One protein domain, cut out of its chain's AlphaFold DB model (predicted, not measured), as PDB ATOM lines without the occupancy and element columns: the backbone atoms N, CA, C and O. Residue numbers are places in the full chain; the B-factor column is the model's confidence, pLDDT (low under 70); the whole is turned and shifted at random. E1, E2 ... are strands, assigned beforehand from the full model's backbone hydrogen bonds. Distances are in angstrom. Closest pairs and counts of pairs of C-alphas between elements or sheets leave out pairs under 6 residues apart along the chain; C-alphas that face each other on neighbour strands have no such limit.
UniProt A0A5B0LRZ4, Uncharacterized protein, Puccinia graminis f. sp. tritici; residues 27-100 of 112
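Overview. This is residues 27 to 100 of the 112 residues of an uncharacterized protein of Puccinia graminis f. sp. tritici (UniProt A0A5B0LRZ4). A twisted slab of three antiparallel strands, in the order E1, E4, E5, makes one end of an elongated domain, and the small hairpin of E2 and E3 lies toward the other end. The 74 printed residues run E1 to E5 with no named helix: all strand, though under half, 30, are in named elements. The whole is loose, with a radius of gyration of the C-alphas of 14.6 A, and spans 45 by 26 by 14 A, only just elongated.

Along the chain. E1, residues 36 to 45, begins at C-alpha 36 (-3.737, -16.622, 28.784), runs 23.9 A and bends by 60 degrees at residue 39. E4, residues 67 to 74, runs 22.6 A. E5, residues 80 to 84, ends at C-alpha 84 (-0.484, -1.309, 26.374). E2 is residues 50 to 52, E3 residues 58 to 61.

Arrangement. Inner strand E4 is antiparallel to E1, with N 39 and O 71 at 2.8 A, and to E5, in a hairpin with N 70 and O 83 at 2.8 A. In the hairpin of E2 and E3, N 51 and O 60 are 2.9 A apart. E1 and E2 are apart.

Size, cuts and confidence. The C-alphas farthest apart, of Asn 35 and Thr 100, are 45.3 A apart. The printed part has no cut, the four links are tight, and residues 98 to 100 have pLDDT under 70.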
ATOM      1  N   ARG A  27       3.018 -14.229  28.752       89.31
ATOM      2  CA  ARG A  27       3.074 -14.984  30.004       89.31
ATOM      3  C   ARG A  27       2.336 -14.220  31.088       89.31
ATOM      4  O   ARG A  27       2.600 -13.034  31.295       89.31
ATOM      5  N   CYS A  28       1.482 -14.920  31.822       90.31
ATOM      6  CA  CYS A  28       0.839 -14.347  32.992       90.31
ATOM      7  C   CYS A  28       1.913 -13.862  33.988       90.31
ATOM      8  O   CYS A  28       2.861 -14.600  34.284       90.31
ATOM      9  N   PRO A  29       1.797 -12.637  34.526       91.06
ATOM     10  CA  PRO A  29       2.786 -12.098  35.456       91.06
ATOM     11  C   PRO A  29       2.825 -12.845  36.799       91.06
ATOM     12  O   PRO A  29       3.870 -12.822  37.449       91.06
ATOM     13  N   ALA A  30       1.736 -13.523  37.184       92.31
ATOM     14  CA  ALA A  30       1.617 -14.267  38.437       92.31
ATOM     15  C   ALA A  30       2.174 -15.703  38.336       92.31
ATOM     16  O   ALA A  30       3.169 -16.019  38.981       92.31
ATOM     17  N   CYS A  31       1.582 -16.564  37.495       92.69
ATOM     18  CA  CYS A  31       1.977 -17.981  37.354       92.69
ATOM     19  C   CYS A  31       3.106 -18.227  36.333       92.69
ATOM     20  O   CYS A  31       3.615 -19.341  36.256       92.69
ATOM     21  N   ARG A  32       3.451 -17.246  35.479       92.25
ATOM     22  CA  ARG A  32       4.339 -17.399  34.296       92.25
ATOM     23  C   ARG A  32       3.861 -18.375  33.217       92.25
ATOM     24  O   ARG A  32       4.563 -18.569  32.224       92.25
ATOM     25  N   CYS A  33       2.668 -18.929  33.376       91.19
ATOM     26  CA  CYS A  33       2.019 -19.805  32.423       91.19
ATOM     27  C   CYS A  33       1.581 -19.047  31.153       91.19
ATOM     28  O   CYS A  33       1.419 -17.824  31.156       91.19
ATOM     29  N   THR A  34       1.454 -19.778  30.043       91.50
ATOM     30  CA  THR A  34       1.082 -19.241  28.718       91.50
ATOM     31  C   THR A  34      -0.397 -19.432  28.393       91.50
ATOM     32  O   THR A  34      -0.842 -19.001  27.332       91.50
ATOM     33  N   ASN A  35      -1.163 -20.078  29.282       91.62
ATOM     34  CA  ASN A  35      -2.603 -20.247  29.140       91.62
ATOM     35  C   ASN A  35      -3.325 -18.944  29.516       91.62
ATOM     36  O   ASN A  35      -3.850 -18.758  30.618       91.62
ATOM     37  N   THR A  36      -3.261 -17.990  28.596       91.06
ATOM     38  CA  THR A  36      -3.737 -16.622  28.784       91.06
ATOM     39  C   THR A  36      -4.614 -16.220  27.615       91.06
ATOM     40  O   THR A  36      -4.305 -16.558  26.471       91.06
ATOM     41  N   ARG A  37      -5.667 -15.453  27.881       90.38
ATOM     42  CA  ARG A  37      -6.565 -14.916  26.854       90.38
ATOM     43  C   ARG A  37      -6.654 -13.403  26.957       90.38
ATOM     44  O   ARG A  37      -6.624 -12.860  28.058       90.38
ATOM     45  N   VAL A  38      -6.836 -12.742  25.819       89.88
ATOM     46  CA  VAL A  38      -7.254 -11.336  25.778       89.88
ATOM     47  C   VAL A  38      -8.767 -11.300  25.987       89.88
ATOM     48  O   VAL A  38      -9.503 -11.938  25.236       89.88
ATOM     49  N   THR A  39      -9.234 -10.600  27.016       92.50
ATOM     50  CA  THR A  39     -10.665 -10.449  27.332       92.50
ATOM     51  C   THR A  39     -11.266  -9.212  26.676       92.50
ATOM     52  O   THR A  39     -12.442  -9.208  26.322       92.50
ATOM     53  N   SER A  40     -10.455  -8.174  26.476       90.31
ATOM     54  CA  SER A  40     -10.853  -6.925  25.834       90.31
ATOM     55  C   SER A  40      -9.662  -6.292  25.122       90.31
ATOM     56  O   SER A  40      -8.523  -6.376  25.584       90.31
ATOM     57  N   SER A  41      -9.926  -5.636  23.994       88.75
ATOM     58  CA  SER A  41      -8.943  -4.812  23.298       88.75
ATOM     59  C   SER A  41      -9.573  -3.479  22.933       88.75
ATOM     60  O   SER A  41     -10.583  -3.409  22.233       88.75
ATOM     61  N   THR A  42      -8.972  -2.401  23.424       89.31
ATOM     62  CA  THR A  42      -9.321  -1.041  23.029       89.31
ATOM     63  C   THR A  42      -8.348  -0.597  21.950       89.31
ATOM     64  O   THR A  42      -7.147  -0.488  22.208       89.31
ATOM     65  N   GLY A  43      -8.891  -0.348  20.756       84.00
ATOM     66  CA  GLY A  43      -8.151   0.065  19.568       84.00
ATOM     67  C   GLY A  43      -7.433   1.414  19.697       84.00
ATOM     68  O   GLY A  43      -7.494   2.069  20.746       84.00
ATOM     69  N   PRO A  44      -6.745   1.828  18.618       88.69
ATOM     70  CA  PRO A  44      -5.768   2.903  18.658       88.69
ATOM     71  C   PRO A  44      -6.411   4.199  19.144       88.69
ATOM     72  O   PRO A  44      -7.237   4.812  18.473       88.69
ATOM     73  N   SER A  45      -6.012   4.612  20.339       90.81
ATOM     74  CA  SER A  45      -6.508   5.810  21.002       90.81
ATOM     75  C   SER A  45      -5.355   6.572  21.645       90.81
ATOM     76  O   SER A  45      -4.196   6.150  21.602       90.81
ATOM     77  N   GLN A  46      -5.650   7.737  22.216       91.31
ATOM     78  CA  GLN A  46      -4.688   8.401  23.083       91.31
ATOM     79  C   GLN A  46      -4.449   7.545  24.330       91.31
ATOM     80  O   GLN A  46      -5.406   7.104  24.978       91.31
ATOM     81  N   CYS A  47      -3.183   7.385  24.720       89.56
ATOM     82  CA  CYS A  47      -2.820   6.755  25.980       89.56
ATOM     83  C   CYS A  47      -3.625   7.355  27.148       89.56
ATOM     84  O   CYS A  47      -3.749   8.572  27.318       89.56
ATOM     85  N   ARG A  48      -4.213   6.483  27.968       88.00
ATOM     86  CA  ARG A  48      -5.055   6.889  29.106       88.00
ATOM     87  C   ARG A  48      -4.261   7.095  30.398       88.00
ATOM     88  O   ARG A  48      -4.832   7.516  31.397       88.00
ATOM     89  N   ARG A  49      -2.958   6.800  30.387       89.62
ATOM     90  CA  ARG A  49      -2.083   6.942  31.554       89.62
ATOM     91  C   ARG A  49      -1.690   8.401  31.781       89.62
ATOM     92  O   ARG A  49      -1.585   9.197  30.847       89.62
ATOM     93  N   TRP A  50      -1.438   8.719  33.042       90.75
ATOM     94  CA  TRP A  50      -0.919  10.009  33.481       90.75
ATOM     95  C   TRP A  50       0.549   9.880  33.839       90.75
ATOM     96  O   TRP A  50       0.961   8.859  34.393       90.75
ATOM     97  N   PHE A  51       1.319  10.927  33.565       88.50
ATOM     98  CA  PHE A  51       2.671  11.009  34.080       88.50
ATOM     99  C   PHE A  51       2.639  11.283  35.581       88.50
ATOM    100  O   PHE A  51       2.006  12.241  36.030       88.50
ATOM    101  N   THR A  52       3.320  10.434  36.349       88.69
ATOM    102  CA  THR A  52       3.410  10.550  37.807       88.69
ATOM    103  C   THR A  52       4.853  10.683  38.257       88.69
ATOM    104  O   THR A  52       5.760  10.024  37.755       88.69
ATOM    105  N   CYS A  53       5.078  11.577  39.200       84.94
ATOM    106  CA  CYS A  53       6.383  11.840  39.784       84.94
ATOM    107  C   CYS A  53       6.739  10.763  40.843       84.94
ATOM    108  O   CYS A  53       5.881  10.004  41.291       84.94
ATOM    109  N   ALA A  54       8.003  10.684  41.277       83.19
ATOM    110  CA  ALA A  54       8.458   9.804  42.367       83.19
ATOM    111  C   ALA A  54       7.669   9.978  43.684       83.19
ATOM    112  O   ALA A  54       7.467   9.010  44.410       83.19
ATOM    113  N   LEU A  55       7.169  11.190  43.951       82.00
ATOM    114  CA  LEU A  55       6.279  11.514  45.075       82.00
ATOM    115  C   LEU A  55       4.801  11.171  44.797       82.00
ATOM    116  O   LEU A  55       3.919  11.596  45.533       82.00
ATOM    117  N   LYS A  56       4.516  10.431  43.716       82.81
ATOM    118  CA  LYS A  56       3.173  10.038  43.248       82.81
ATOM    119  C   LYS A  56       2.252  11.205  42.871       82.81
ATOM    120  O   LYS A  56       1.047  11.019  42.736       82.81
ATOM    121  N   VAL A  57       2.810  12.394  42.647       83.56
ATOM    122  CA  VAL A  57       2.056  13.551  42.147       83.56
ATOM    123  C   VAL A  57       1.738  13.364  40.664       83.56
ATOM    124  O   VAL A  57       2.611  12.975  39.884       83.56
ATOM    125  N   VAL A  58       0.488  13.629  40.282       86.94
ATOM    126  CA  VAL A  58       0.011  13.591  38.894       86.94
ATOM    127  C   VAL A  58       0.398  14.891  38.186       86.94
ATOM    128  O   VAL A  58       0.122  15.973  38.695       86.94
ATOM    129  N   HIS A  59       1.015  14.782  37.007       84.88
ATOM    130  CA  HIS A  59       1.376  15.924  36.166       84.88
ATOM    131  C   HIS A  59       0.391  16.090  35.008       84.88
ATOM    132  O   HIS A  59      -0.693  16.636  35.185       84.88
ATOM    133  N   TYR A  60       0.741  15.607  33.818       85.69
ATOM    134  CA  TYR A  60      -0.099  15.705  32.630       85.69
ATOM    135  C   TYR A  60      -0.410  14.326  32.056       85.69
ATOM    136  O   TYR A  60       0.286  13.333  32.301       85.69
ATOM    137  N   ARG A  61      -1.495  14.267  31.287       89.88
ATOM    138  CA  ARG A  61      -1.920  13.049  30.602       89.88
ATOM    139  C   ARG A  61      -0.960  12.728  29.463       89.88
ATOM    140  O   ARG A  61      -0.531  13.624  28.741       89.88
ATOM    141  N   CYS A  62      -0.652  11.449  29.275       90.81
ATOM    142  CA  CYS A  62       0.193  11.012  28.175       90.81
ATOM    143  C   CYS A  62      -0.417  11.396  26.818       90.81
ATOM    144  O   CYS A  62      -1.600  11.177  26.555       90.81
ATOM    145  N   THR A  63       0.403  11.985  25.954       91.62
ATOM    146  CA  THR A  63       0.004  12.470  24.625       91.62
ATOM    147  C   THR A  63       0.289  11.456  23.517       91.62
ATOM    148  O   THR A  63       0.023  11.740  22.354       91.62
ATOM    149  N   SER A  64       0.800  10.265  23.857       89.94
ATOM    150  CA  SER A  64       1.043   9.201  22.880       89.94
ATOM    151  C   SER A  64      -0.268   8.766  22.229       89.94
ATOM    152  O   SER A  64      -1.208   8.365  22.918       89.94
ATOM    153  N   MET A  65      -0.303   8.821  20.902       92.25
ATOM    154  CA  MET A  65      -1.434   8.410  20.070       92.25
ATOM    155  C   MET A  65      -1.212   7.007  19.500       92.25
ATOM    156  O   MET A  65      -0.109   6.469  19.581       92.25
ATOM    157  N   GLY A  66      -2.261   6.409  18.926       89.62
ATOM    158  CA  GLY A  66      -2.177   5.077  18.317       89.62
ATOM    159  C   GLY A  66      -1.993   3.945  19.333       89.62
ATOM    160  O   GLY A  66      -1.509   2.871  18.981       89.62
ATOM    161  N   VAL A  67      -2.349   4.187  20.598       89.62
ATOM    162  CA  VAL A  67      -2.150   3.226  21.680       89.62
ATOM    163  C   VAL A  67      -3.302   2.232  21.720       89.62
ATOM    164  O   VAL A  67      -4.462   2.620  21.862       89.62
ATOM    165  N   THR A  68      -2.952   0.953  21.647       90.88
ATOM    166  CA  THR A  68      -3.843  -0.182  21.873       90.88
ATOM    167  C   THR A  68      -3.642  -0.679  23.297       90.88
ATOM    168  O   THR A  68      -2.511  -0.875  23.753       90.88
ATOM    169  N   THR A  69      -4.748  -0.871  24.007       88.88
ATOM    170  CA  THR A  69      -4.759  -1.418  25.368       88.88
ATOM    171  C   THR A  69      -5.459  -2.765  25.341       88.88
ATOM    172  O   THR A  69      -6.581  -2.849  24.850       88.88
ATOM    173  N   ASN A  70      -4.800  -3.799  25.853       90.62
ATOM    174  CA  ASN A  70      -5.333  -5.155  25.925       90.62
ATOM    175  C   ASN A  70      -5.477  -5.556  27.387       90.62
ATOM    176  O   ASN A  70      -4.489  -5.502  28.127       90.62
ATOM    177  N   ASP A  71      -6.672  -5.986  27.760       90.69
ATOM    178  CA  ASP A  71      -6.934  -6.643  29.031       90.69
ATOM    179  C   ASP A  71      -6.806  -8.150  28.832       90.69
ATOM    180  O   ASP A  71      -7.295  -8.717  27.852       90.69
ATOM    181  N   HIS A  72      -6.099  -8.790  29.750       91.81
ATOM    182  CA  HIS A  72      -5.770 -10.204  29.717       91.81
ATOM    183  C   HIS A  72      -6.310 -10.886  30.962       91.81
ATOM    184  O   HIS A  72      -6.335 -10.288  32.036       91.81
ATOM    185  N   ALA A  73      -6.646 -12.162  30.826       93.50
ATOM    186  CA  ALA A  73      -6.936 -13.058  31.933       93.50
ATOM    187  C   ALA A  73      -6.104 -14.336  31.795       93.50
ATOM    188  O   ALA A  73      -5.888 -14.848  30.690       93.50
ATOM    189  N   CYS A  74      -5.636 -14.857  32.921       93.75
ATOM    190  CA  CYS A  74      -4.991 -16.157  32.995       93.75
ATOM    191  C   CYS A  74      -6.032 -17.217  33.333       93.75
ATOM    192  O   CYS A  74      -6.715 -17.090  34.338       93.75
ATOM    193  N   ASN A  75      -6.113 -18.277  32.532       92.75
ATOM    194  CA  ASN A  75      -7.083 -19.346  32.768       92.75
ATOM    195  C   ASN A  75      -6.648 -20.317  33.883       92.75
ATOM    196  O   ASN A  75      -7.466 -21.108  34.335       92.75
ATOM    197  N   ASP A  76      -5.378 -20.284  34.305       93.75
ATOM    198  CA  ASP A  76      -4.843 -21.220  35.308       93.75
ATOM    199  C   ASP A  76      -4.882 -20.651  36.737       93.75
ATOM    200  O   ASP A  76      -4.921 -21.408  37.702       93.75
ATOM    201  N   CYS A  77      -4.812 -19.325  36.891       93.19
ATOM    202  CA  CYS A  77      -4.766 -18.669  38.205       93.19
ATOM    203  C   CYS A  77      -5.734 -17.490  38.347       93.19
ATOM    204  O   CYS A  77      -5.611 -16.730  39.306       93.19
ATOM    205  N   ASP A  78      -6.625 -17.295  37.371       91.94
ATOM    206  CA  ASP A  78      -7.620 -16.214  37.313       91.94
ATOM    207  C   ASP A  78      -7.044 -14.792  37.448       91.94
ATOM    208  O   ASP A  78      -7.767 -13.819  37.655       91.94
ATOM    209  N   ASN A  79      -5.725 -14.632  37.300       94.44
ATOM    210  CA  ASN A  79      -5.090 -13.326  37.354       94.44
ATOM    211  C   ASN A  79      -5.438 -12.513  36.105       94.44
ATOM    212  O   ASN A  79      -5.145 -12.938  34.984       94.44
ATOM    213  N   GLU A  80      -5.926 -11.295  36.305       93.56
ATOM    214  CA  GLU A  80      -6.194 -10.332  35.241       93.56
ATOM    215  C   GLU A  80      -5.119  -9.239  35.201       93.56
ATOM    216  O   GLU A  80      -4.574  -8.830  36.230       93.56
ATOM    217  N   TRP A  81      -4.753  -8.777  34.006       92.19
ATOM    218  CA  TRP A  81      -3.822  -7.657  33.854       92.19
ATOM    219  C   TRP A  81      -4.045  -6.904  32.553       92.19
ATOM    220  O   TRP A  81      -4.446  -7.467  31.539       92.19
ATOM    221  N   THR A  82      -3.686  -5.628  32.562       89.56
ATOM    222  CA  THR A  82      -3.737  -4.774  31.378       89.56
ATOM    223  C   THR A  82      -2.333  -4.557  30.826       89.56
ATOM    224  O   THR A  82      -1.387  -4.287  31.568       89.56
ATOM    225  N   SER A  83      -2.197  -4.620  29.507       87.44
ATOM    226  CA  SER A  83      -0.990  -4.229  28.774       87.44
ATOM    227  C   SER A  83      -1.314  -3.125  27.775       87.44
ATOM    228  O   SER A  83      -2.423  -3.084  27.239       87.44
ATOM    229  N   CYS A  84      -0.350  -2.262  27.469       87.62
ATOM    230  CA  CYS A  84      -0.484  -1.309  26.374       87.62
ATOM    231  C   CYS A  84       0.821  -1.189  25.586       87.62
ATOM    232  O   CYS A  84       1.903  -1.419  26.124       87.62
ATOM    233  N   ASN A  85       0.717  -0.808  24.315       88.19
ATOM    234  CA  ASN A  85       1.867  -0.554  23.438       88.19
ATOM    235  C   ASN A  85       2.403   0.890  23.545       88.19
ATOM    236  O   ASN A  85       3.150   1.334  22.675       88.19
ATOM    237  N   CYS A  86       2.017   1.649  24.578       89.94
ATOM    238  CA  CYS A  86       2.529   3.001  24.780       89.94
ATOM    239  C   CYS A  86       4.040   2.962  25.045       89.94
ATOM    240  O   CYS A  86       4.498   2.267  25.951       89.94
ATOM    241  N   VAL A  87       4.809   3.776  24.318       87.12
ATOM    242  CA  VAL A  87       6.276   3.848  24.451       87.12
ATOM    243  C   VAL A  87       6.739   4.240  25.857       87.12
ATOM    244  O   VAL A  87       7.830   3.872  26.276       87.12
ATOM    245  N   PHE A  88       5.898   4.947  26.616       87.81
ATOM    246  CA  PHE A  88       6.197   5.376  27.984       87.81
ATOM    247  C   PHE A  88       5.811   4.343  29.052       87.81
ATOM    248  O   PHE A  88       6.132   4.540  30.228       87.81
ATOM    249  N   GLU A  89       5.171   3.231  28.678       86.69
ATOM    250  CA  GLU A  89       4.803   2.174  29.628       86.69
ATOM    251  C   GLU A  89       6.042   1.475  30.203       86.69
ATOM    252  O   GLU A  89       6.051   1.122  31.382       86.69
ATOM    253  N   VAL A  90       7.139   1.381  29.437       82.81
ATOM    254  CA  VAL A  90       8.426   0.833  29.920       82.81
ATOM    255  C   VAL A  90       9.002   1.642  31.084       82.81
ATOM    256  O   VAL A  90       9.609   1.086  31.994       82.81
ATOM    257  N   MET A  91       8.747   2.953  31.099       86.06
ATOM    258  CA  MET A  91       9.116   3.854  32.193       86.06
ATOM    259  C   MET A  91       7.971   4.055  33.192       86.06
ATOM    260  O   MET A  91       8.054   4.929  34.055       86.06
ATOM    261  N   LYS A  92       6.889   3.273  33.079       87.38
ATOM    262  CA  LYS A  92       5.678   3.349  33.909       87.38
ATOM    263  C   LYS A  92       5.082   4.755  33.985       87.38
ATOM    264  O   LYS A  92       4.568   5.148  35.028       87.38
ATOM    265  N   HIS A  93       5.189   5.525  32.899       89.38
ATOM    266  CA  HIS A  93       4.773   6.928  32.869       89.38
ATOM    267  C   HIS A  93       5.368   7.746  34.035       89.38
ATOM    268  O   HIS A  93       4.708   8.603  34.620       89.38
ATOM    269  N   ARG A  94       6.626   7.481  34.407       87.62
ATOM    270  CA  ARG A  94       7.309   8.242  35.453       87.62
ATOM    271  C   ARG A  94       7.771   9.592  34.911       87.62
ATOM    272  O   ARG A  94       8.472   9.662  33.906       87.62
ATOM    273  N   PHE A  95       7.396  10.664  35.596       84.12
ATOM    274  CA  PHE A  95       7.881  12.010  35.329       84.12
ATOM    275  C   PHE A  95       9.227  12.210  36.033       84.12
ATOM    276  O   PHE A  95       9.327  12.010  37.245       84.12
ATOM    277  N   ALA A  96      10.267  12.560  35.271       77.12
ATOM    278  CA  ALA A  96      11.626  12.695  35.800       77.12
ATOM    279  C   ALA A  96      11.763  13.892  36.754       77.12
ATOM    280  O   ALA A  96      12.393  13.783  37.804       77.12
ATOM    281  N   ASN A  97      11.120  15.010  36.417       73.25
ATOM    282  CA  ASN A  97      11.244  16.262  37.150       73.25
ATOM    283  C   ASN A  97      10.080  16.418  38.130       73.25
ATOM    284  O   ASN A  97       9.112  17.115  37.843       73.25
ATOM    285  N   CYS A  98      10.153  15.760  39.290       68.50
ATOM    286  CA  CYS A  98       9.246  16.098  40.387       68.50
ATOM    287  C   CYS A  98       9.469  17.561  40.784       68.50
ATOM    288  O   CYS A  98      10.595  17.914  41.143       68.50
ATOM    289  N   PRO A  99       8.432  18.406  40.785       62.72
ATOM    290  CA  PRO A  99       8.538  19.715  41.387       62.72
ATOM    291  C   PRO A  99       8.807  19.537  42.881       62.72
ATOM    292  O   PRO A  99       8.181  18.707  43.545       62.72
ATOM    293  N   THR A 100       9.768  20.290  43.408       60.47
ATOM    294  CA  THR A 100      10.009  20.371  44.849       60.47
ATOM    295  C   THR A 100       8.807  21.024  45.543       60.47
ATOM    296  O   THR A 100       7.917  21.582  44.894       60.47
TER     297      THR A 100